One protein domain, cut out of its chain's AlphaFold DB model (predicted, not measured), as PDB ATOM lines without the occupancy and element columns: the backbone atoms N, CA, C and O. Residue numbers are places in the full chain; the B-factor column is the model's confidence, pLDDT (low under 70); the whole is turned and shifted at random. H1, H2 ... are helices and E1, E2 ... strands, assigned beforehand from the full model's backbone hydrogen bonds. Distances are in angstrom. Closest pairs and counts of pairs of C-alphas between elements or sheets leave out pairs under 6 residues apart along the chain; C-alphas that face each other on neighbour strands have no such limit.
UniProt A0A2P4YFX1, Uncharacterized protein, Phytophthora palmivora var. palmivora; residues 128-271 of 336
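Overview. This is residues 128 to 271 of the 336 residues of an uncharacterized protein of Phytophthora palmivora var. palmivora (UniProt A0A2P4YFX1). One long, unbent helix, H6, runs through the domain: the five shorter helices and a small two-strand sheet pack round its first part, and its residues 256 to 271 stick out as a free arm. H3 crosses H6 beside the sheet, H4 crosses it elsewhere, and H5 folds back into it as a hairpin. The printed part has 144 residues, with six named helices and two named strands in the order H1 H2 E1 H3 E2 H4 H5 H6; the sheet E1 = E2 is parallel, and the class is mostly helix. The whole is only just loose, close to compact, with a radius of gyration of the C-alphas of 17.7 A; the spans are 67 by 32 by 30 A, the arm adding to the length.

Arrangement. H1, residues 128 to 133, touches the hub H6, residues 233 to 271, at a steep tilt of 54 degrees; the closest C-alphas, of Ala 131 and Leu 238, are 5.3 A apart. H2, residues 151 to 165, touches H6 with residues 160 to 165 alone, at a shallow tilt of 34 degrees, only just short of steep; the closest C-alphas, of Leu 165 and Arg 240, are 5.9 A apart. E1, residues 167 to 170, and E2, residues 194 to 197, are parallel neighbours, with N 168 and O 194 at 2.8 A and N 196 and O 168 at 3.0 A. H3, residues 172 to 183, completes with them a strand-helix-strand unit, two parallel strands joined through a helix, with a right-handed crossover. H3 touches H6 about perpendicular, at 77 degrees; the closest C-alphas, of Pro 172 and Val 251, are 5.8 A apart. The closest C-alphas of E2 and H6, of Ala 197 and Ala 247, are 5.8 A apart. H4, residues 204 to 219, touches H6 about perpendicular, at 81 degrees, closest at the C-alphas of Phe 211 and Tyr 246, 6.7 A. H5, residues 224 to 229, forms a helical hairpin with H6; the closest C-alphas, of Leu 227 and Asp 235, are 5.8 A apart. In all six helices every O i to N i+4 pair is within hydrogen-bond range.

Along the chain. H1 begins at C-alpha 128 (245.023, 241.204, 149.403). From first to last C-alpha, H2 is 19.9 A long, H3 16.1 A, H4 21.4 A and H6 57.2 A. H6 ends at C-alpha 271 (236.366, 229.746, 200.579).

Size, cuts and confidence. The C-alphas of Thr 150 and Ser 271, the two farthest apart, are 67.4 A apart. The printed part has no cut, and H1 to H2 is a long link. The pLDDT is under 70 in residues 128 to 137, 169 to 171, 189 to 201 and 258 to 271.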
ATOM      1  N   ALA A 128     245.455 241.986 148.257       65.44
ATOM      2  CA  ALA A 128     245.023 241.204 149.403       65.44
ATOM      3  C   ALA A 128     246.200 240.557 150.155       65.44
ATOM      4  O   ALA A 128     246.116 240.476 151.383       65.44
ATOM      5  N   VAL A 129     247.278 240.142 149.472       69.94
ATOM      6  CA  VAL A 129     248.511 239.569 150.056       69.94
ATOM      7  C   VAL A 129     249.405 240.636 150.683       69.94
ATOM      8  O   VAL A 129     249.816 240.442 151.827       69.94
ATOM      9  N   VAL A 130     249.620 241.785 150.032       68.38
ATOM     10  CA  VAL A 130     250.367 242.914 150.632       68.38
ATOM     11  C   VAL A 130     249.718 243.312 151.961       68.38
ATOM     12  O   VAL A 130     250.368 243.350 153.008       68.38
ATOM     13  N   ALA A 131     248.390 243.454 151.969       61.22
ATOM     14  CA  ALA A 131     247.635 243.710 153.189       61.22
ATOM     15  C   ALA A 131     247.598 242.517 154.177       61.22
ATOM     16  O   ALA A 131     247.037 242.661 155.263       61.22
ATOM     17  N   ARG A 132     248.088 241.304 153.855       63.06
ATOM     18  CA  ARG A 132     248.265 240.204 154.842       63.06
ATOM     19  C   ARG A 132     249.597 240.352 155.566       63.06
ATOM     20  O   ARG A 132     249.632 240.191 156.785       63.06
ATOM     21  N   GLU A 133     250.654 240.661 154.822       67.00
ATOM     22  CA  GLU A 133     252.017 240.857 155.325       67.00
ATOM     23  C   GLU A 133     252.100 242.113 156.198       67.00
ATOM     24  O   GLU A 133     252.480 242.022 157.368       67.00
ATOM     25  N   ALA A 134     251.621 243.249 155.682       59.56
ATOM     26  CA  ALA A 134     251.665 244.549 156.349       59.56
ATOM     27  C   ALA A 134     251.033 244.535 157.757       59.56
ATOM     28  O   ALA A 134     251.566 245.124 158.688       59.56
ATOM     29  N   VAL A 135     249.932 243.796 157.957       57.97
ATOM     30  CA  VAL A 135     249.252 243.713 159.268       57.97
ATOM     31  C   VAL A 135     249.948 242.735 160.229       57.97
ATOM     32  O   VAL A 135     249.672 242.750 161.427       57.97
ATOM     33  N   GLN A 136     250.808 241.826 159.753       64.56
ATOM     34  CA  GLN A 136     251.663 241.016 160.640       64.56
ATOM     35  C   GLN A 136     252.857 241.820 161.153       64.56
ATOM     36  O   GLN A 136     253.160 241.729 162.340       64.56
ATOM     37  N   GLN A 137     253.457 242.630 160.283       66.12
ATOM     38  CA  GLN A 137     254.524 243.560 160.633       66.12
ATOM     39  C   GLN A 137     254.016 244.783 161.419       66.12
ATOM     40  O   GLN A 137     252.819 244.944 161.694       66.12
ATOM     41  N   LEU A 138     254.962 245.644 161.800       76.25
ATOM     42  CA  LEU A 138     254.691 247.041 162.123       76.25
ATOM     43  C   LEU A 138     254.489 247.821 160.815       76.25
ATOM     44  O   LEU A 138     255.224 247.625 159.851       76.25
ATOM     45  N   LEU A 139     253.513 248.724 160.790       82.12
ATOM     46  CA  LEU A 139     253.151 249.554 159.637       82.12
ATOM     47  C   LEU A 139     254.029 250.815 159.506       82.12
ATOM     48  O   LEU A 139     253.701 251.705 158.727       82.12
ATOM     49  N   THR A 140     255.168 250.875 160.206       78.62
ATOM     50  CA  THR A 140     256.108 252.016 160.201       78.62
ATOM     51  C   THR A 140     256.667 252.350 158.821       78.62
ATOM     52  O   THR A 140     257.081 253.479 158.593       78.62
ATOM     53  N   THR A 141     256.710 251.373 157.913       83.12
ATOM     54  CA  THR A 141     257.190 251.530 156.530       83.12
ATOM     55  C   THR A 141     256.067 251.380 155.499       83.12
ATOM     56  O   THR A 141     256.345 251.195 154.317       83.12
ATOM     57  N   TYR A 142     254.798 251.384 155.926       85.19
ATOM     58  CA  TYR A 142     253.668 251.302 155.005       85.19
ATOM     59  C   TYR A 142     253.372 252.686 154.423       85.19
ATOM     60  O   TYR A 142     252.963 253.599 155.142       85.19
ATOM     61  N   VAL A 143     253.574 252.831 153.114       88.00
ATOM     62  CA  VAL A 143     253.213 254.042 152.372       88.00
ATOM     63  C   VAL A 143     251.715 253.998 152.085       88.00
ATOM     64  O   VAL A 143     251.242 253.115 151.373       88.00
ATOM     65  N   ILE A 144     250.980 254.945 152.664       90.81
ATOM     66  CA  ILE A 144     249.550 255.149 152.415       90.81
ATOM     67  C   ILE A 144     249.383 255.789 151.027       90.81
ATOM     68  O   ILE A 144     250.219 256.588 150.604       90.81
ATOM     69  N   GLY A 145     248.325 255.417 150.306       89.38
ATOM     70  CA  GLY A 145     248.001 255.975 148.996       89.38
ATOM     71  C   GLY A 145     247.585 257.454 149.036       89.38
ATOM     72  O   GLY A 145     247.340 258.010 150.108       89.38
ATOM     73  N   PRO A 146     247.493 258.106 147.862       90.31
ATOM     74  CA  PRO A 146     247.102 259.508 147.766       90.31
ATOM     75  C   PRO A 146     245.679 259.748 148.287       90.31
ATOM     76  O   PRO A 146     244.762 258.952 148.058       90.31
ATOM     77  N   GLU A 147     245.503 260.885 148.956       92.62
ATOM     78  CA  GLU A 147     244.203 261.380 149.405       92.62
ATOM     79  C   GLU A 147     243.252 261.627 148.220       92.62
ATOM     80  O   GLU A 147     243.668 262.001 147.124       92.62
ATOM     81  N   ALA A 148     241.957 261.398 148.436       88.75
ATOM     82  CA  ALA A 148     240.913 261.696 147.467       88.75
ATOM     83  C   ALA A 148     240.644 263.209 147.387       88.75
ATOM     84  O   ALA A 148     239.825 263.731 148.143       88.75
ATOM     85  N   THR A 149     241.329 263.902 146.477       90.81
ATOM     86  CA  THR A 149     241.183 265.352 146.268       90.81
ATOM     87  C   THR A 149     240.051 265.700 145.299       90.81
ATOM     88  O   THR A 149     239.403 266.728 145.471       90.81
ATOM     89  N   THR A 150     239.784 264.872 144.278       94.00
ATOM     90  CA  THR A 150     238.713 265.156 143.298       94.00
ATOM     91  C   THR A 150     237.359 264.567 143.724       94.00
ATOM     92  O   THR A 150     237.332 263.540 144.410       94.00
ATOM     93  N   PRO A 151     236.218 265.141 143.284       94.31
ATOM     94  CA  PRO A 151     234.892 264.585 143.567       94.31
ATOM     95  C   PRO A 151     234.747 263.114 143.153       94.31
ATOM     96  O   PRO A 151     234.207 262.315 143.916       94.31
ATOM     97  N   ASP A 152     235.308 262.724 142.004       93.62
ATOM     98  CA  ASP A 152     235.270 261.339 141.513       93.62
ATOM     99  C   ASP A 152     236.093 260.385 142.390       93.62
ATOM    100  O   ASP A 152     235.664 259.266 142.674       93.62
ATOM    101  N   GLN A 153     237.259 260.829 142.878       93.12
ATOM    102  CA  GLN A 153     238.055 260.065 143.844       93.12
ATOM    103  C   GLN A 153     237.315 259.925 145.177       93.12
ATOM    104  O   GLN A 153     237.358 258.858 145.790       93.12
ATOM    105  N   VAL A 154     236.611 260.971 145.627       92.88
ATOM    106  CA  VAL A 154     235.784 260.934 146.842       92.88
ATOM    107  C   VAL A 154     234.601 259.979 146.665       92.88
ATOM    108  O   VAL A 154     234.337 259.184 147.568       92.88
ATOM    109  N   ALA A 155     233.940 259.977 145.507       93.06
ATOM    110  CA  ALA A 155     232.870 259.036 145.181       93.06
ATOM    111  C   ALA A 155     233.379 257.583 145.135       93.06
ATOM    112  O   ALA A 155     232.819 256.713 145.805       93.06
ATOM    113  N   ALA A 156     234.489 257.325 144.434       90.88
ATOM    114  CA  ALA A 156     235.123 256.007 144.371       90.88
ATOM    115  C   ALA A 156     235.585 255.519 145.757       90.88
ATOM    116  O   ALA A 156     235.363 254.359 146.118       90.88
ATOM    117  N   ARG A 157     236.163 256.407 146.577       92.31
ATOM    118  CA  ARG A 157     236.502 256.138 147.982       92.31
ATOM    119  C   ARG A 157     235.262 255.738 148.773       92.31
ATOM    120  O   ARG A 157     235.290 254.711 149.443       92.31
ATOM    121  N   THR A 158     234.181 256.513 148.700       90.62
ATOM    122  CA  THR A 158     232.930 256.224 149.416       90.62
ATOM    123  C   THR A 158     232.350 254.877 148.987       90.62
ATOM    124  O   THR A 158     232.121 254.031 149.846       90.62
ATOM    125  N   GLN A 159     232.261 254.599 147.682       91.88
ATOM    126  CA  GLN A 159     231.801 253.311 147.149       91.88
ATOM    127  C   GLN A 159     232.655 252.126 147.643       91.88
ATOM    128  O   GLN A 159     232.123 251.091 148.049       91.88
ATOM    129  N   LEU A 160     233.988 252.265 147.663       89.06
ATOM    130  CA  LEU A 160     234.890 251.245 148.211       89.06
ATOM    131  C   LEU A 160     234.695 251.065 149.723       89.06
ATOM    132  O   LEU A 160     234.701 249.933 150.211       89.06
ATOM    133  N   ARG A 161     234.507 252.152 150.479       87.69
ATOM    134  CA  ARG A 161     234.278 252.100 151.930       87.69
ATOM    135  C   ARG A 161     232.913 251.484 152.254       87.69
ATOM    136  O   ARG A 161     232.839 250.648 153.146       87.69
ATOM    137  N   GLU A 162     231.868 251.761 151.485       87.19
ATOM    138  CA  GLU A 162     230.575 251.075 151.591       87.19
ATOM    139  C   GLU A 162     230.692 249.578 151.272       87.19
ATOM    140  O   GLU A 162     230.248 248.742 152.063       87.19
ATOM    141  N   GLN A 163     231.350 249.215 150.164       85.31
ATOM    142  CA  GLN A 163     231.503 247.820 149.734       85.31
ATOM    143  C   GLN A 163     232.355 246.982 150.703       85.31
ATOM    144  O   GLN A 163     232.029 245.823 150.972       85.31
ATOM    145  N   TYR A 164     233.459 247.537 151.215       81.00
ATOM    146  CA  TYR A 164     234.449 246.783 151.990       81.00
ATOM    147  C   TYR A 164     234.441 247.064 153.496       81.00
ATOM    148  O   TYR A 164     234.888 246.186 154.243       81.00
ATOM    149  N   LEU A 165     233.957 248.221 153.956       83.75
ATOM    150  CA  LEU A 165     233.961 248.616 155.371       83.75
ATOM    151  C   LEU A 165     232.579 248.650 156.030       83.75
ATOM    152  O   LEU A 165     232.518 248.952 157.221       83.75
ATOM    153  N   THR A 166     231.490 248.313 155.322       80.31
ATOM    154  CA  THR A 166     230.145 248.263 155.924       80.31
ATOM    155  C   THR A 166     230.169 247.470 157.238       80.31
ATOM    156  O   THR A 166     230.560 246.294 157.230       80.31
ATOM    157  N   PRO A 167     229.735 248.058 158.367       72.00
ATOM    158  CA  PRO A 167     229.622 247.323 159.615       72.00
ATOM    159  C   PRO A 167     228.545 246.235 159.530       72.00
ATOM    160  O   PRO A 167     227.416 246.465 159.093       72.00
ATOM    161  N   GLN A 168     228.873 245.040 160.009       71.25
ATOM    162  CA  GLN A 168     227.910 244.125 160.604       71.25
ATOM    163  C   GLN A 168     228.030 244.275 162.120       71.25
ATOM    164  O   GLN A 168     229.077 243.977 162.699       71.25
ATOM    165  N   ARG A 169     226.952 244.744 162.759       66.44
ATOM    166  CA  ARG A 169     226.818 244.656 164.216       66.44
ATOM    167  C   ARG A 169     226.751 243.168 164.558       66.44
ATOM    168  O   ARG A 169     225.903 242.463 164.021       66.44
ATOM    169  N   THR A 170     227.665 242.712 165.403       66.75
ATOM    170  CA  THR A 170     227.709 241.336 165.918       66.75
ATOM    171  C   THR A 170     227.849 241.404 167.427       66.75
ATOM    172  O   THR A 170     228.585 242.265 167.926       66.75
ATOM    173  N   THR A 171     227.172 240.532 168.170       69.56
ATOM    174  CA  THR A 171     227.412 240.464 169.617       69.56
ATOM    175  C   THR A 171     228.798 239.860 169.896       69.56
ATOM    176  O   THR A 171     229.311 239.062 169.100       69.56
ATOM    177  N   PRO A 172     229.455 240.206 171.021       70.44
ATOM    178  CA  PRO A 172     230.753 239.626 171.361       70.44
ATOM    179  C   PRO A 172     230.712 238.097 171.503       70.44
ATOM    180  O   PRO A 172     231.706 237.436 171.209       70.44
ATOM    181  N   SER A 173     229.565 237.536 171.900       71.12
ATOM    182  CA  SER A 173     229.287 236.098 171.993       71.12
ATOM    183  C   SER A 173     229.184 235.420 170.623       71.12
ATOM    184  O   SER A 173     229.879 234.429 170.403       71.12
ATOM    185  N   GLU A 174     228.414 235.967 169.672       78.62
ATOM    186  CA  GLU A 174     228.391 235.478 168.278       78.62
ATOM    187  C   GLU A 174     229.795 235.458 167.670       78.62
ATOM    188  O   GLU A 174     230.192 234.506 166.995       78.62
ATOM    189  N   ASN A 175     230.566 236.522 167.909       76.00
ATOM    190  CA  ASN A 175     231.915 236.657 167.380       76.00
ATOM    191  C   ASN A 175     232.885 235.681 168.080       76.00
ATOM    192  O   ASN A 175     233.700 235.055 167.409       76.00
ATOM    193  N   ALA A 176     232.740 235.438 169.389       75.19
ATOM    194  CA  ALA A 176     233.488 234.403 170.112       75.19
ATOM    195  C   ALA A 176     233.188 232.981 169.602       75.19
ATOM    196  O   ALA A 176     234.116 232.206 169.376       75.19
ATOM    197  N   GLN A 177     231.914 232.649 169.368       80.50
ATOM    198  CA  GLN A 177     231.484 231.361 168.808       80.50
ATOM    199  C   GLN A 177     231.984 231.182 167.367       80.50
ATOM    200  O   GLN A 177     232.542 230.147 167.011       80.50
ATOM    201  N   ARG A 178     231.881 232.226 166.541       78.50
ATOM    202  CA  ARG A 178     232.472 232.258 165.198       78.50
ATOM    203  C   ARG A 178     233.987 232.047 165.239       78.50
ATOM    204  O   ARG A 178     234.539 231.367 164.375       78.50
ATOM    205  N   LEU A 179     234.664 232.615 166.235       77.25
ATOM    206  CA  LEU A 179     236.107 232.491 166.404       77.25
ATOM    207  C   LEU A 179     236.529 231.097 166.885       77.25
ATOM    208  O   LEU A 179     237.565 230.603 166.439       77.25
ATOM    209  N   SER A 180     235.736 230.438 167.738       78.38
ATOM    210  CA  SER A 180     235.984 229.040 168.108       78.38
ATOM    211  C   SER A 180     235.766 228.108 166.915       78.38
ATOM    212  O   SER A 180     236.617 227.261 166.667       78.38
ATOM    213  N   TYR A 181     234.730 228.330 166.097       83.12
ATOM    214  CA  TYR A 181     234.539 227.603 164.839       83.12
ATOM    215  C   TYR A 181     235.734 227.763 163.884       83.12
ATOM    216  O   TYR A 181     236.250 226.758 163.404       83.12
ATOM    217  N   GLN A 182     236.252 228.986 163.687       80.06
ATOM    218  CA  GLN A 182     237.468 229.204 162.885       80.06
ATOM    219  C   GLN A 182     238.698 228.478 163.451       80.06
ATOM    220  O   GLN A 182     239.442 227.865 162.690       80.06
ATOM    221  N   ASN A 183     238.924 228.533 164.768       80.88
ATOM    222  CA  ASN A 183     240.055 227.846 165.402       80.88
ATOM    223  C   ASN A 183     239.918 226.307 165.332       80.88
ATOM    224  O   ASN A 183     240.927 225.609 165.295       80.88
ATOM    225  N   ASN A 184     238.686 225.789 165.282       84.12
ATOM    226  CA  ASN A 184     238.367 224.363 165.173       84.12
ATOM    227  C   ASN A 184     238.279 223.869 163.711       84.12
ATOM    228  O   ASN A 184     237.847 222.744 163.479       84.12
ATOM    229  N   ASN A 185     238.663 224.694 162.725       83.69
ATOM    230  CA  ASN A 185     238.562 224.419 161.281       83.69
ATOM    231  C   ASN A 185     237.132 224.122 160.773       83.69
ATOM    232  O   ASN A 185     236.955 223.513 159.719       83.69
ATOM    233  N   LEU A 186     236.104 224.563 161.502       83.50
ATOM    234  CA  LEU A 186     234.705 224.414 161.105       83.50
ATOM    235  C   LEU A 186     234.310 225.492 160.087       83.50
ATOM    236  O   LEU A 186     234.809 226.621 160.121       83.50
ATOM    237  N   SER A 187     233.376 225.153 159.196       75.19
ATOM    238  CA  SER A 187     232.843 226.103 158.215       75.19
ATOM    239  C   SER A 187     232.129 227.266 158.909       75.19
ATOM    240  O   SER A 187     231.367 227.079 159.858       75.19
ATOM    241  N   VAL A 188     232.384 228.483 158.430       71.69
ATOM    242  CA  VAL A 188     231.883 229.734 159.007       71.69
ATOM    243  C   VAL A 188     231.277 230.584 157.887       71.69
ATOM    244  O   VAL A 188     231.966 230.809 156.891       71.69
ATOM    245  N   PRO A 189     230.038 231.105 158.030       66.69
ATOM    246  CA  PRO A 189     229.393 231.907 156.988       66.69
ATOM    247  C   PRO A 189     230.243 233.114 156.576       66.69
ATOM    248  O   PRO A 189     230.629 233.910 157.439       66.69
ATOM    249  N   ASP A 190     230.522 233.251 155.278       60.75
ATOM    250  CA  ASP A 190     231.434 234.272 154.753       60.75
ATOM    251  C   ASP A 190     230.969 235.700 155.089       60.75
ATOM    252  O   ASP A 190     229.866 236.133 154.739       60.75
ATOM    253  N   MET A 191     231.834 236.455 155.768       64.44
ATOM    254  CA  MET A 191     231.561 237.844 156.124       64.44
ATOM    255  C   MET A 191     232.094 238.776 155.044       64.44
ATOM    256  O   MET A 191     233.204 239.313 155.113       64.44
ATOM    257  N   ARG A 192     231.215 239.057 154.080       59.03
ATOM    258  CA  ARG A 192     231.395 240.119 153.081       59.03
ATOM    259  C   ARG A 192     231.566 241.515 153.703       59.03
ATOM    260  O   ARG A 192     232.118 242.387 153.041       59.03
ATOM    261  N   ARG A 193     231.192 241.704 154.973       66.12
ATOM    262  CA  ARG A 193     231.201 242.962 155.747       66.12
ATOM    263  C   ARG A 193     232.099 242.866 156.996       66.12
ATOM    264  O   ARG A 193     232.592 241.785 157.306       66.12
ATOM    265  N   ILE A 194     232.346 243.974 157.701       66.00
ATOM    266  CA  ILE A 194     233.226 243.981 158.889       66.00
ATOM    267  C   ILE A 194     232.460 243.538 160.142       66.00
ATOM    268  O   ILE A 194     231.473 244.188 160.477       66.00
ATOM    269  N   PRO A 195     232.922 242.520 160.894       60.81
ATOM    270  CA  PRO A 195     232.375 242.223 162.214       60.81
ATOM    271  C   PRO A 195     232.824 243.292 163.217       60.81
ATOM    272  O   PRO A 195     233.957 243.255 163.704       60.81
ATOM    273  N   VAL A 196     231.942 244.236 163.540       65.75
ATOM    274  CA  VAL A 196     232.171 245.183 164.638       65.75
ATOM    275  C   VAL A 196     231.520 244.605 165.891       65.75
ATOM    276  O   VAL A 196     230.307 244.373 165.936       65.75
ATOM    277  N   ALA A 197     232.355 244.303 166.886       61.94
ATOM    278  CA  ALA A 197     231.944 243.727 168.161       61.94
ATOM    279  C   ALA A 197     231.769 244.847 169.193       61.94
ATOM    280  O   ALA A 197     232.742 245.304 169.800       61.94
ATOM    281  N   PHE A 198     230.528 245.288 169.379       66.56
ATOM    282  CA  PHE A 198     230.164 246.266 170.404       66.56
ATOM    283  C   PHE A 198     229.977 245.570 171.755       66.56
ATOM    284  O   PHE A 198     229.326 244.527 171.832       66.56
ATOM    285  N   ARG A 199     230.507 246.149 172.834       63.59
ATOM    286  CA  ARG A 199     230.041 245.842 174.194       63.59
ATOM    287  C   ARG A 199     228.595 246.352 174.355       63.59
ATOM    288  O   ARG A 199     228.226 247.332 173.703       63.59
ATOM    289  N   PRO A 200     227.770 245.740 175.223       58.66
ATOM    290  CA  PRO A 200     226.492 246.330 175.617       58.66
ATOM    291  C   PRO A 200     226.692 247.776 176.102       58.66
ATOM    292  O   PRO A 200     227.590 248.031 176.901       58.66
ATOM    293  N   GLY A 201     225.898 248.716 175.581       62.47
ATOM    294  CA  GLY A 201     225.994 250.152 175.898       62.47
ATOM    295  C   GLY A 201     227.108 250.942 175.188       62.47
ATOM    296  O   GLY A 201     227.183 252.152 175.362       62.47
ATOM    297  N   GLU A 202     227.963 250.312 174.379       71.88
ATOM    298  CA  GLU A 202     229.107 250.988 173.747       71.88
ATOM    299  C   GLU A 202     228.711 251.756 172.474       71.88
ATOM    300  O   GLU A 202     228.121 251.196 171.544       71.88
ATOM    301  N   LEU A 203     229.056 253.047 172.425       72.88
ATOM    302  CA  LEU A 203     228.735 253.947 171.314       72.88
ATOM    303  C   LEU A 203     229.756 253.845 170.170       72.88
ATOM    304  O   LEU A 203     230.923 253.508 170.367       72.88
ATOM    305  N   SER A 204     229.320 254.166 168.946       77.19
ATOM    306  CA  SER A 204     230.139 253.937 167.746       77.19
ATOM    307  C   SER A 204     231.352 254.862 167.603       77.19
ATOM    308  O   SER A 204     232.278 254.491 166.890       77.19
ATOM    309  N   HIS A 205     231.366 256.033 168.250       79.31
ATOM    310  CA  HIS A 205     232.545 256.908 168.265       79.31
ATOM    311  C   HIS A 205     233.625 256.382 169.223       79.31
ATOM    312  O   HIS A 205     234.803 256.395 168.889       79.31
ATOM    313  N   GLU A 206     233.217 255.845 170.375       85.06
ATOM    314  CA  GLU A 206     234.114 255.303 171.400       85.06
ATOM    315  C   GLU A 206     234.811 254.023 170.909       85.06
ATOM    316  O   GLU A 206     236.010 253.836 171.108       85.06
ATOM    317  N   GLU A 207     234.092 253.159 170.183       83.81
ATOM    318  CA  GLU A 207     234.699 251.985 169.538       83.81
ATOM    319  C   GLU A 207     235.765 252.375 168.508       83.81
ATOM    320  O   GLU A 207     236.836 251.764 168.464       83.81
ATOM    321  N   ASP A 208     235.488 253.418 167.723       85.88
ATOM    322  CA  ASP A 208     236.359 253.886 166.651       85.88
ATOM    323  C   ASP A 208     237.594 254.636 167.186       85.88
ATOM    324  O   ASP A 208     238.691 254.457 166.653       85.88
ATOM    325  N   ALA A 209     237.456 255.373 168.295       89.12
ATOM    326  CA  ALA A 209     238.561 256.003 169.019       89.12
ATOM    327  C   ALA A 209     239.495 254.967 169.676       89.12
ATOM    328  O   ALA A 209     240.719 255.038 169.527       89.12
ATOM    329  N   GLN A 210     238.940 253.939 170.335       88.94
ATOM    330  CA  GLN A 210     239.738 252.824 170.865       88.94
ATOM    331  C   GLN A 210     240.437 252.036 169.740       88.94
ATOM    332  O   GLN A 210     241.578 251.589 169.906       88.94
ATOM    333  N   PHE A 211     239.775 251.870 168.588       89.25
ATOM    334  CA  PHE A 211     240.376 251.284 167.389       89.25
ATOM    335  C   PHE A 211     241.533 252.142 166.858       89.25
ATOM    336  O   PHE A 211     242.597 251.591 166.570       89.25
ATOM    337  N   GLN A 212     241.366 253.467 166.778       90.88
ATOM    338  CA  GLN A 212     242.413 254.394 166.345       90.88
ATOM    339  C   GLN A 212     243.650 254.309 167.241       90.88
ATOM    340  O   GLN A 212     244.734 253.982 166.749       90.88
ATOM    341  N   ASN A 213     243.469 254.471 168.555       90.94
ATOM    342  CA  ASN A 213     244.546 254.340 169.534       90.94
ATOM    343  C   ASN A 213     245.273 252.988 169.388       90.94
ATOM    344  O   ASN A 213     246.505 252.939 169.376       90.94
ATOM    345  N   TRP A 214     244.529 251.889 169.197       90.75
ATOM    346  CA  TRP A 214     245.120 250.570 168.970       90.75
ATOM    347  C   TRP A 214     245.946 250.483 167.678       90.75
ATOM    348  O   TRP A 214     247.018 249.874 167.694       90.75
ATOM    349  N   VAL A 215     245.481 251.055 166.566       90.38
ATOM    350  CA  VAL A 215     246.227 251.057 165.296       90.38
ATOM    351  C   VAL A 215     247.529 251.849 165.440       90.38
ATOM    352  O   VAL A 215     248.595 251.339 165.096       90.38
ATOM    353  N   GLU A 216     247.470 253.047 166.011       88.56
ATOM    354  CA  GLU A 216     248.640 253.907 166.206       88.56
ATOM    355  C   GLU A 216     249.665 253.233 167.136       88.56
ATOM    356  O   GLU A 216     250.793 252.961 166.728       88.56
ATOM    357  N   HIS A 217     249.263 252.819 168.341       85.56
ATOM    358  CA  HIS A 217     250.194 252.284 169.341       85.56
ATOM    359  C   HIS A 217     250.631 250.834 169.067       85.56
ATOM    360  O   HIS A 217     251.795 250.485 169.258       85.56
ATOM    361  N   SER A 218     249.714 249.956 168.634       84.31
ATOM    362  CA  SER A 218     249.994 248.514 168.464       84.31
ATOM    363  C   SER A 218     250.336 248.098 167.031       84.31
ATOM    364  O   SER A 218     250.706 246.941 166.817       84.31
ATOM    365  N   ARG A 219     250.190 248.987 166.039       84.81
ATOM    366  CA  ARG A 219     250.667 248.748 164.665       84.81
ATOM    367  C   ARG A 219     251.670 249.782 164.177       84.81
ATOM    368  O   ARG A 219     252.357 249.463 163.214       84.81
ATOM    369  N   LYS A 220     251.810 250.944 164.829       85.44
ATOM    370  CA  LYS A 220     252.698 252.035 164.392       85.44
ATOM    371  C   LYS A 220     252.428 252.463 162.942       85.44
ATOM    372  O   LYS A 220     253.358 252.659 162.164       85.44
ATOM    373  N   LEU A 221     251.149 252.546 162.574       84.69
ATOM    374  CA  LEU A 221     250.734 253.228 161.347       84.69
ATOM    375  C   LEU A 221     250.970 254.733 161.531       84.69
ATOM    376  O   LEU A 221     250.661 255.262 162.595       84.69
ATOM    377  N   SER A 222     251.488 255.407 160.506       82.12
ATOM    378  CA  SER A 222     251.823 256.839 160.543       82.12
ATOM    379  C   SER A 222     250.612 257.752 160.764       82.12
ATOM    380  O   SER A 222     250.707 258.720 161.508       82.12
ATOM    381  N   SER A 223     249.471 257.446 160.140       87.50
ATOM    382  CA  SER A 223     248.196 258.127 160.381       87.50
ATOM    383  C   SER A 223     247.024 257.240 159.969       87.50
ATOM    384  O   SER A 223     246.964 256.766 158.832       87.50
ATOM    385  N   LEU A 224     246.054 257.036 160.867       89.38
ATOM    386  CA  LEU A 224     244.786 256.407 160.489       89.38
ATOM    387  C   LEU A 224     243.892 257.366 159.684       89.38
ATOM    388  O   LEU A 224     243.081 256.900 158.888       89.38
ATOM    389  N   VAL A 225     244.054 258.684 159.842       90.62
ATOM    390  CA  VAL A 225     243.293 259.688 159.079       90.62
ATOM    391  C   VAL A 225     243.658 259.613 157.597       90.62
ATOM    392  O   VAL A 225     242.763 259.439 156.777       90.62
ATOM    393  N   ALA A 226     244.950 259.593 157.253       90.44
ATOM    394  CA  ALA A 226     245.398 259.440 155.863       90.44
ATOM    395  C   ALA A 226     244.903 258.122 155.227       90.44
ATOM    396  O   ALA A 226     244.460 258.095 154.078       90.44
ATOM    397  N   LEU A 227     244.890 257.021 155.993       90.56
ATOM    398  CA  LEU A 227     244.342 255.737 155.529       90.56
ATOM    399  C   LEU A 227     242.825 255.809 155.254       90.56
ATOM    400  O   LEU A 227     242.301 255.051 154.437       90.56
ATOM    401  N   ARG A 228     242.107 256.713 155.935       90.69
ATOM    402  CA  ARG A 228     240.671 256.956 155.730       90.69
ATOM    403  C   ARG A 228     240.389 257.900 154.567       90.69
ATOM    404  O   ARG A 228     239.358 257.720 153.917       90.69
ATOM    405  N   THR A 229     241.259 258.880 154.319       92.25
ATOM    406  CA  THR A 229     241.079 259.875 153.253       92.25
ATOM    407  C   THR A 229     241.561 259.395 151.882       92.25
ATOM    408  O   THR A 229     241.010 259.839 150.870       92.25
ATOM    409  N   SER A 230     242.500 258.442 151.834       91.12
ATOM    410  CA  SER A 230     242.926 257.729 150.620       91.12
ATOM    411  C   SER A 230     241.765 257.054 149.875       91.12
ATOM    412  O   SER A 230     240.872 256.456 150.481       91.12
ATOM    413  N   PHE A 231     241.797 257.106 148.537       88.25
ATOM    414  CA  PHE A 231     240.892 256.339 147.664       88.25
ATOM    415  C   PHE A 231     241.452 254.963 147.258       88.25
ATOM    416  O   PHE A 231     240.799 254.216 146.525       88.25
ATOM    417  N   SER A 232     242.653 254.597 147.717       90.69
ATOM    418  CA  SER A 232     243.288 253.337 147.335       90.69
ATOM    419  C   SER A 232     242.524 252.124 147.869       90.69
ATOM    420  O   SER A 232     242.326 251.944 149.073       90.69
ATOM    421  N   LYS A 233     242.186 251.195 146.968       89.50
ATOM    422  CA  LYS A 233     241.604 249.894 147.331       89.50
ATOM    423  C   LYS A 233     242.510 249.083 148.271       89.50
ATOM    424  O   LYS A 233     241.998 248.283 149.050       89.50
ATOM    425  N   GLN A 234     243.832 249.284 148.228       88.38
ATOM    426  CA  GLN A 234     244.766 248.643 149.164       88.38
ATOM    427  C   GLN A 234     244.567 249.158 150.594       88.38
ATOM    428  O   GLN A 234     244.448 248.347 151.510       88.38
ATOM    429  N   ASP A 235     244.426 250.472 150.772       89.81
ATOM    430  CA  ASP A 235     244.241 251.106 152.083       89.81
ATOM    431  C   ASP A 235     242.891 250.741 152.708       89.81
ATOM    432  O   ASP A 235     242.817 250.374 153.882       89.81
ATOM    433  N   VAL A 236     241.827 250.710 151.900       88.12
ATOM    434  CA  VAL A 236     240.504 250.242 152.339       88.12
ATOM    435  C   VAL A 236     240.547 248.761 152.759       88.12
ATOM    436  O   VAL A 236     239.983 248.382 153.788       88.12
ATOM    437  N   LEU A 237     241.256 247.895 152.022       86.69
ATOM    438  CA  LEU A 237     241.441 246.489 152.413       86.69
ATOM    439  C   LEU A 237     242.349 246.327 153.647       86.69
ATOM    440  O   LEU A 237     242.153 245.387 154.429       86.69
ATOM    441  N   LEU A 238     243.302 247.241 153.855       87.56
ATOM    442  CA  LEU A 238     244.141 247.301 155.048       87.56
ATOM    443  C   LEU A 238     243.312 247.689 156.281       87.56
ATOM    444  O   LEU A 238     243.334 246.954 157.271       87.56
ATOM    445  N   GLU A 239     242.510 248.759 156.210       89.88
ATOM    446  CA  GLU A 239     241.601 249.172 157.289       89.88
ATOM    447  C   GLU A 239     240.611 248.050 157.636       89.88
ATOM    448  O   GLU A 239     240.457 247.698 158.810       89.88
ATOM    449  N   ARG A 240     240.011 247.400 156.625       85.94
ATOM    450  CA  ARG A 240     239.115 246.245 156.811       85.94
ATOM    451  C   ARG A 240     239.762 245.148 157.658       85.94
ATOM    452  O   ARG A 240     239.136 244.595 158.568       85.94
ATOM    453  N   ARG A 241     241.023 244.817 157.368       84.31
ATOM    454  CA  ARG A 241     241.759 243.757 158.068       84.31
ATOM    455  C   ARG A 241     242.278 244.200 159.437       84.31
ATOM    456  O   ARG A 241     242.343 243.365 160.342       84.31
ATOM    457  N   LEU A 242     242.591 245.485 159.614       88.12
ATOM    458  CA  LEU A 242     242.882 246.077 160.919       88.12
ATOM    459  C   LEU A 242     241.661 245.979 161.841       88.12
ATOM    460  O   LEU A 242     241.786 245.390 162.915       88.12
ATOM    461  N   ARG A 243     240.478 246.433 161.401       86.62
ATOM    462  CA  ARG A 243     239.220 246.326 162.169       86.62
ATOM    463  C   ARG A 243     238.886 244.873 162.526       86.62
ATOM    464  O   ARG A 243     238.603 244.581 163.684       86.62
ATOM    465  N   PHE A 244     239.038 243.927 161.592       81.81
ATOM    466  CA  PHE A 244     238.856 242.494 161.884       81.81
ATOM    467  C   PHE A 244     239.807 241.976 162.983       81.81
ATOM    468  O   PHE A 244     239.391 241.234 163.877       81.81
ATOM    469  N   ARG A 245     241.093 242.363 162.959       84.19
ATOM    470  CA  ARG A 245     242.041 241.971 164.019       84.19
ATOM    471  C   ARG A 245     241.775 242.682 165.345       84.19
ATOM    472  O   ARG A 245     241.990 242.062 166.387       84.19
ATOM    473  N   TYR A 246     241.292 243.923 165.318       86.25
ATOM    474  CA  TYR A 246     240.852 244.636 166.513       86.25
ATOM    475  C   TYR A 246     239.667 243.922 167.173       86.25
ATOM    476  O   TYR A 246     239.752 243.571 168.349       86.25
ATOM    477  N   ALA A 247     238.635 243.564 166.400       82.38
ATOM    478  CA  ALA A 247     237.509 242.764 166.878       82.38
ATOM    479  C   ALA A 247     237.972 241.419 167.478       82.38
ATOM    480  O   ALA A 247     237.598 241.098 168.606       82.38
ATOM    481  N   LYS A 248     238.873 240.678 166.806       81.38
ATOM    482  CA  LYS A 248     239.462 239.433 167.354       81.38
ATOM    483  C   LYS A 248     240.210 239.665 168.680       81.38
ATOM    484  O   LYS A 248     240.071 238.860 169.599       81.38
ATOM    485  N   ARG A 249     240.965 240.766 168.826       85.06
ATOM    486  CA  ARG A 249     241.601 241.168 170.102       85.06
ATOM    487  C   ARG A 249     240.555 241.471 171.180       85.06
ATOM    488  O   ARG A 249     240.694 240.984 172.297       85.06
ATOM    489  N   LYS A 250     239.529 242.258 170.852       83.75
ATOM    490  CA  LYS A 250     238.485 242.727 171.774       83.75
ATOM    491  C   LYS A 250     237.647 241.568 172.323       83.75
ATOM    492  O   LYS A 250     237.474 241.459 173.532       83.75
ATOM    493  N   VAL A 251     237.241 240.642 171.454       80.62
ATOM    494  CA  VAL A 251     236.554 239.390 171.823       80.62
ATOM    495  C   VAL A 251     237.431 238.517 172.729       80.62
ATOM    496  O   VAL A 251     236.968 238.067 173.775       80.62
ATOM    497  N   ASN A 252     238.712 238.333 172.392       81.94
ATOM    498  CA  ASN A 252     239.646 237.578 173.235       81.94
ATOM    499  C   ASN A 252     239.869 238.229 174.612       81.94
ATOM    500  O   ASN A 252     240.015 237.512 175.601       81.94
ATOM    501  N   TYR A 253     239.891 239.564 174.693       81.00
ATOM    502  CA  TYR A 253     239.987 240.288 175.963       81.00
ATOM    503  C   TYR A 253     238.749 240.037 176.834       81.00
ATOM    504  O   TYR A 253     238.891 239.580 177.963       81.00
ATOM    505  N   LEU A 254     237.545 240.230 176.281       79.44
ATOM    506  CA  LEU A 254     236.278 239.972 176.978       79.44
ATOM    507  C   LEU A 254     236.191 238.526 177.491       79.44
ATOM    508  O   LEU A 254     235.910 238.305 178.667       79.44
ATOM    509  N   LEU A 255     236.509 237.541 176.644       75.31
ATOM    510  CA  LEU A 255     236.498 236.125 177.018       75.31
ATOM    511  C   LEU A 255     237.518 235.797 178.126       75.31
ATOM    512  O   LEU A 255     237.236 234.979 179.004       75.31
ATOM    513  N   ARG A 256     238.692 236.446 178.122       76.88
ATOM    514  CA  ARG A 256     239.702 236.280 179.178       76.88
ATOM    515  C   ARG A 256     239.251 236.911 180.496       76.88
ATOM    516  O   ARG A 256     239.432 236.283 181.536       76.88
ATOM    517  N   SER A 257     238.626 238.087 180.453       73.12
ATOM    518  CA  SER A 257     238.078 238.763 181.635       73.12
ATOM    519  C   SER A 257     236.930 237.975 182.268       73.12
ATOM    520  O   SER A 257     236.965 237.742 183.471       73.12
ATOM    521  N   HIS A 258     235.978 237.458 181.480       63.41
ATOM    522  CA  HIS A 258     234.904 236.600 182.005       63.41
ATOM    523  C   HIS A 258     235.425 235.294 182.627       63.41
ATOM    524  O   HIS A 258     234.886 234.830 183.630       63.41
ATOM    525  N   ARG A 259     236.501 234.701 182.085       59.53
ATOM    526  CA  ARG A 259     237.162 233.551 182.730       59.53
ATOM    527  C   ARG A 259     237.855 233.945 184.042       59.53
ATOM    528  O   ARG A 259     237.891 233.130 184.958       59.53
ATOM    529  N   ALA A 260     238.394 235.161 184.142       58.84
ATOM    530  CA  ALA A 260     239.013 235.655 185.370       58.84
ATOM    531  C   ALA A 260     237.976 235.914 186.478       58.84
ATOM    532  O   ALA A 260     238.193 235.462 187.598       58.84
ATOM    533  N   THR A 261     236.836 236.549 186.171       57.97
ATOM    534  CA  THR A 261     235.762 236.765 187.161       57.97
ATOM    535  C   THR A 261     235.170 235.440 187.634       57.97
ATOM    536  O   THR A 261     235.196 235.173 188.828       57.97
ATOM    537  N   ALA A 262     234.807 234.534 186.716       56.59
ATOM    538  CA  ALA A 262     234.284 233.212 187.076       56.59
ATOM    539  C   ALA A 262     235.272 232.372 187.912       56.59
ATOM    540  O   ALA A 262     234.862 231.577 188.759       56.59
ATOM    541  N   SER A 263     236.584 232.551 187.711       54.78
ATOM    542  CA  SER A 263     237.610 231.945 188.568       54.78
ATOM    543  C   SER A 263     237.670 232.574 189.965       54.78
ATOM    544  O   SER A 263     238.000 231.866 190.915       54.78
ATOM    545  N   LEU A 264     237.372 233.870 190.101       55.00
ATOM    546  CA  LEU A 264     237.270 234.551 191.391       55.00
ATOM    547  C   LEU A 264     236.018 234.084 192.145       55.00
ATOM    548  O   LEU A 264     236.121 233.678 193.298       55.00
ATOM    549  N   ASP A 265     234.871 234.037 191.466       51.34
ATOM    550  CA  ASP A 265     233.587 233.584 192.015       51.34
ATOM    551  C   ASP A 265     233.657 232.116 192.472       51.34
ATOM    552  O   ASP A 265     233.149 231.755 193.535       51.34
ATOM    553  N   THR A 266     234.375 231.271 191.719       52.53
ATOM    554  CA  THR A 266     234.662 229.877 192.100       52.53
ATOM    555  C   THR A 266     235.548 229.801 193.351       52.53
ATOM    556  O   THR A 266     235.307 228.962 194.219       52.53
ATOM    557  N   GLN A 267     236.554 230.677 193.496       51.41
ATOM    558  CA  GLN A 267     237.393 230.713 194.703       51.41
ATOM    559  C   GLN A 267     236.658 231.292 195.919       51.41
ATOM    560  O   GLN A 267     236.813 230.749 197.007       51.41
ATOM    561  N   LEU A 268     235.818 232.316 195.745       53.03
ATOM    562  CA  LEU A 268     234.958 232.869 196.798       53.03
ATOM    563  C   LEU A 268     233.886 231.866 197.249       53.03
ATOM    564  O   LEU A 268     233.597 231.761 198.439       53.03
ATOM    565  N   SER A 269     233.342 231.074 196.325       52.78
ATOM    566  CA  SER A 269     232.436 229.967 196.665       52.78
ATOM    567  C   SER A 269     233.176 228.852 197.417       52.78
ATOM    568  O   SER A 269     232.667 228.331 198.405       52.78
ATOM    569  N   SER A 270     234.404 228.525 196.995       51.53
ATOM    570  CA  SER A 270     235.266 227.516 197.634       51.53
ATOM    571  C   SER A 270     235.802 227.941 199.008       51.53
ATOM    572  O   SER A 270     236.006 227.088 199.871       51.53
ATOM    573  N   SER A 271     236.009 229.240 199.250       50.25
ATOM    574  CA  SER A 271     236.366 229.746 200.579       50.25
ATOM    575  C   SER A 271     235.152 229.787 201.503       50.25
ATOM    576  O   SER A 271     235.246 229.305 202.629       50.25
TER     577      SER A 271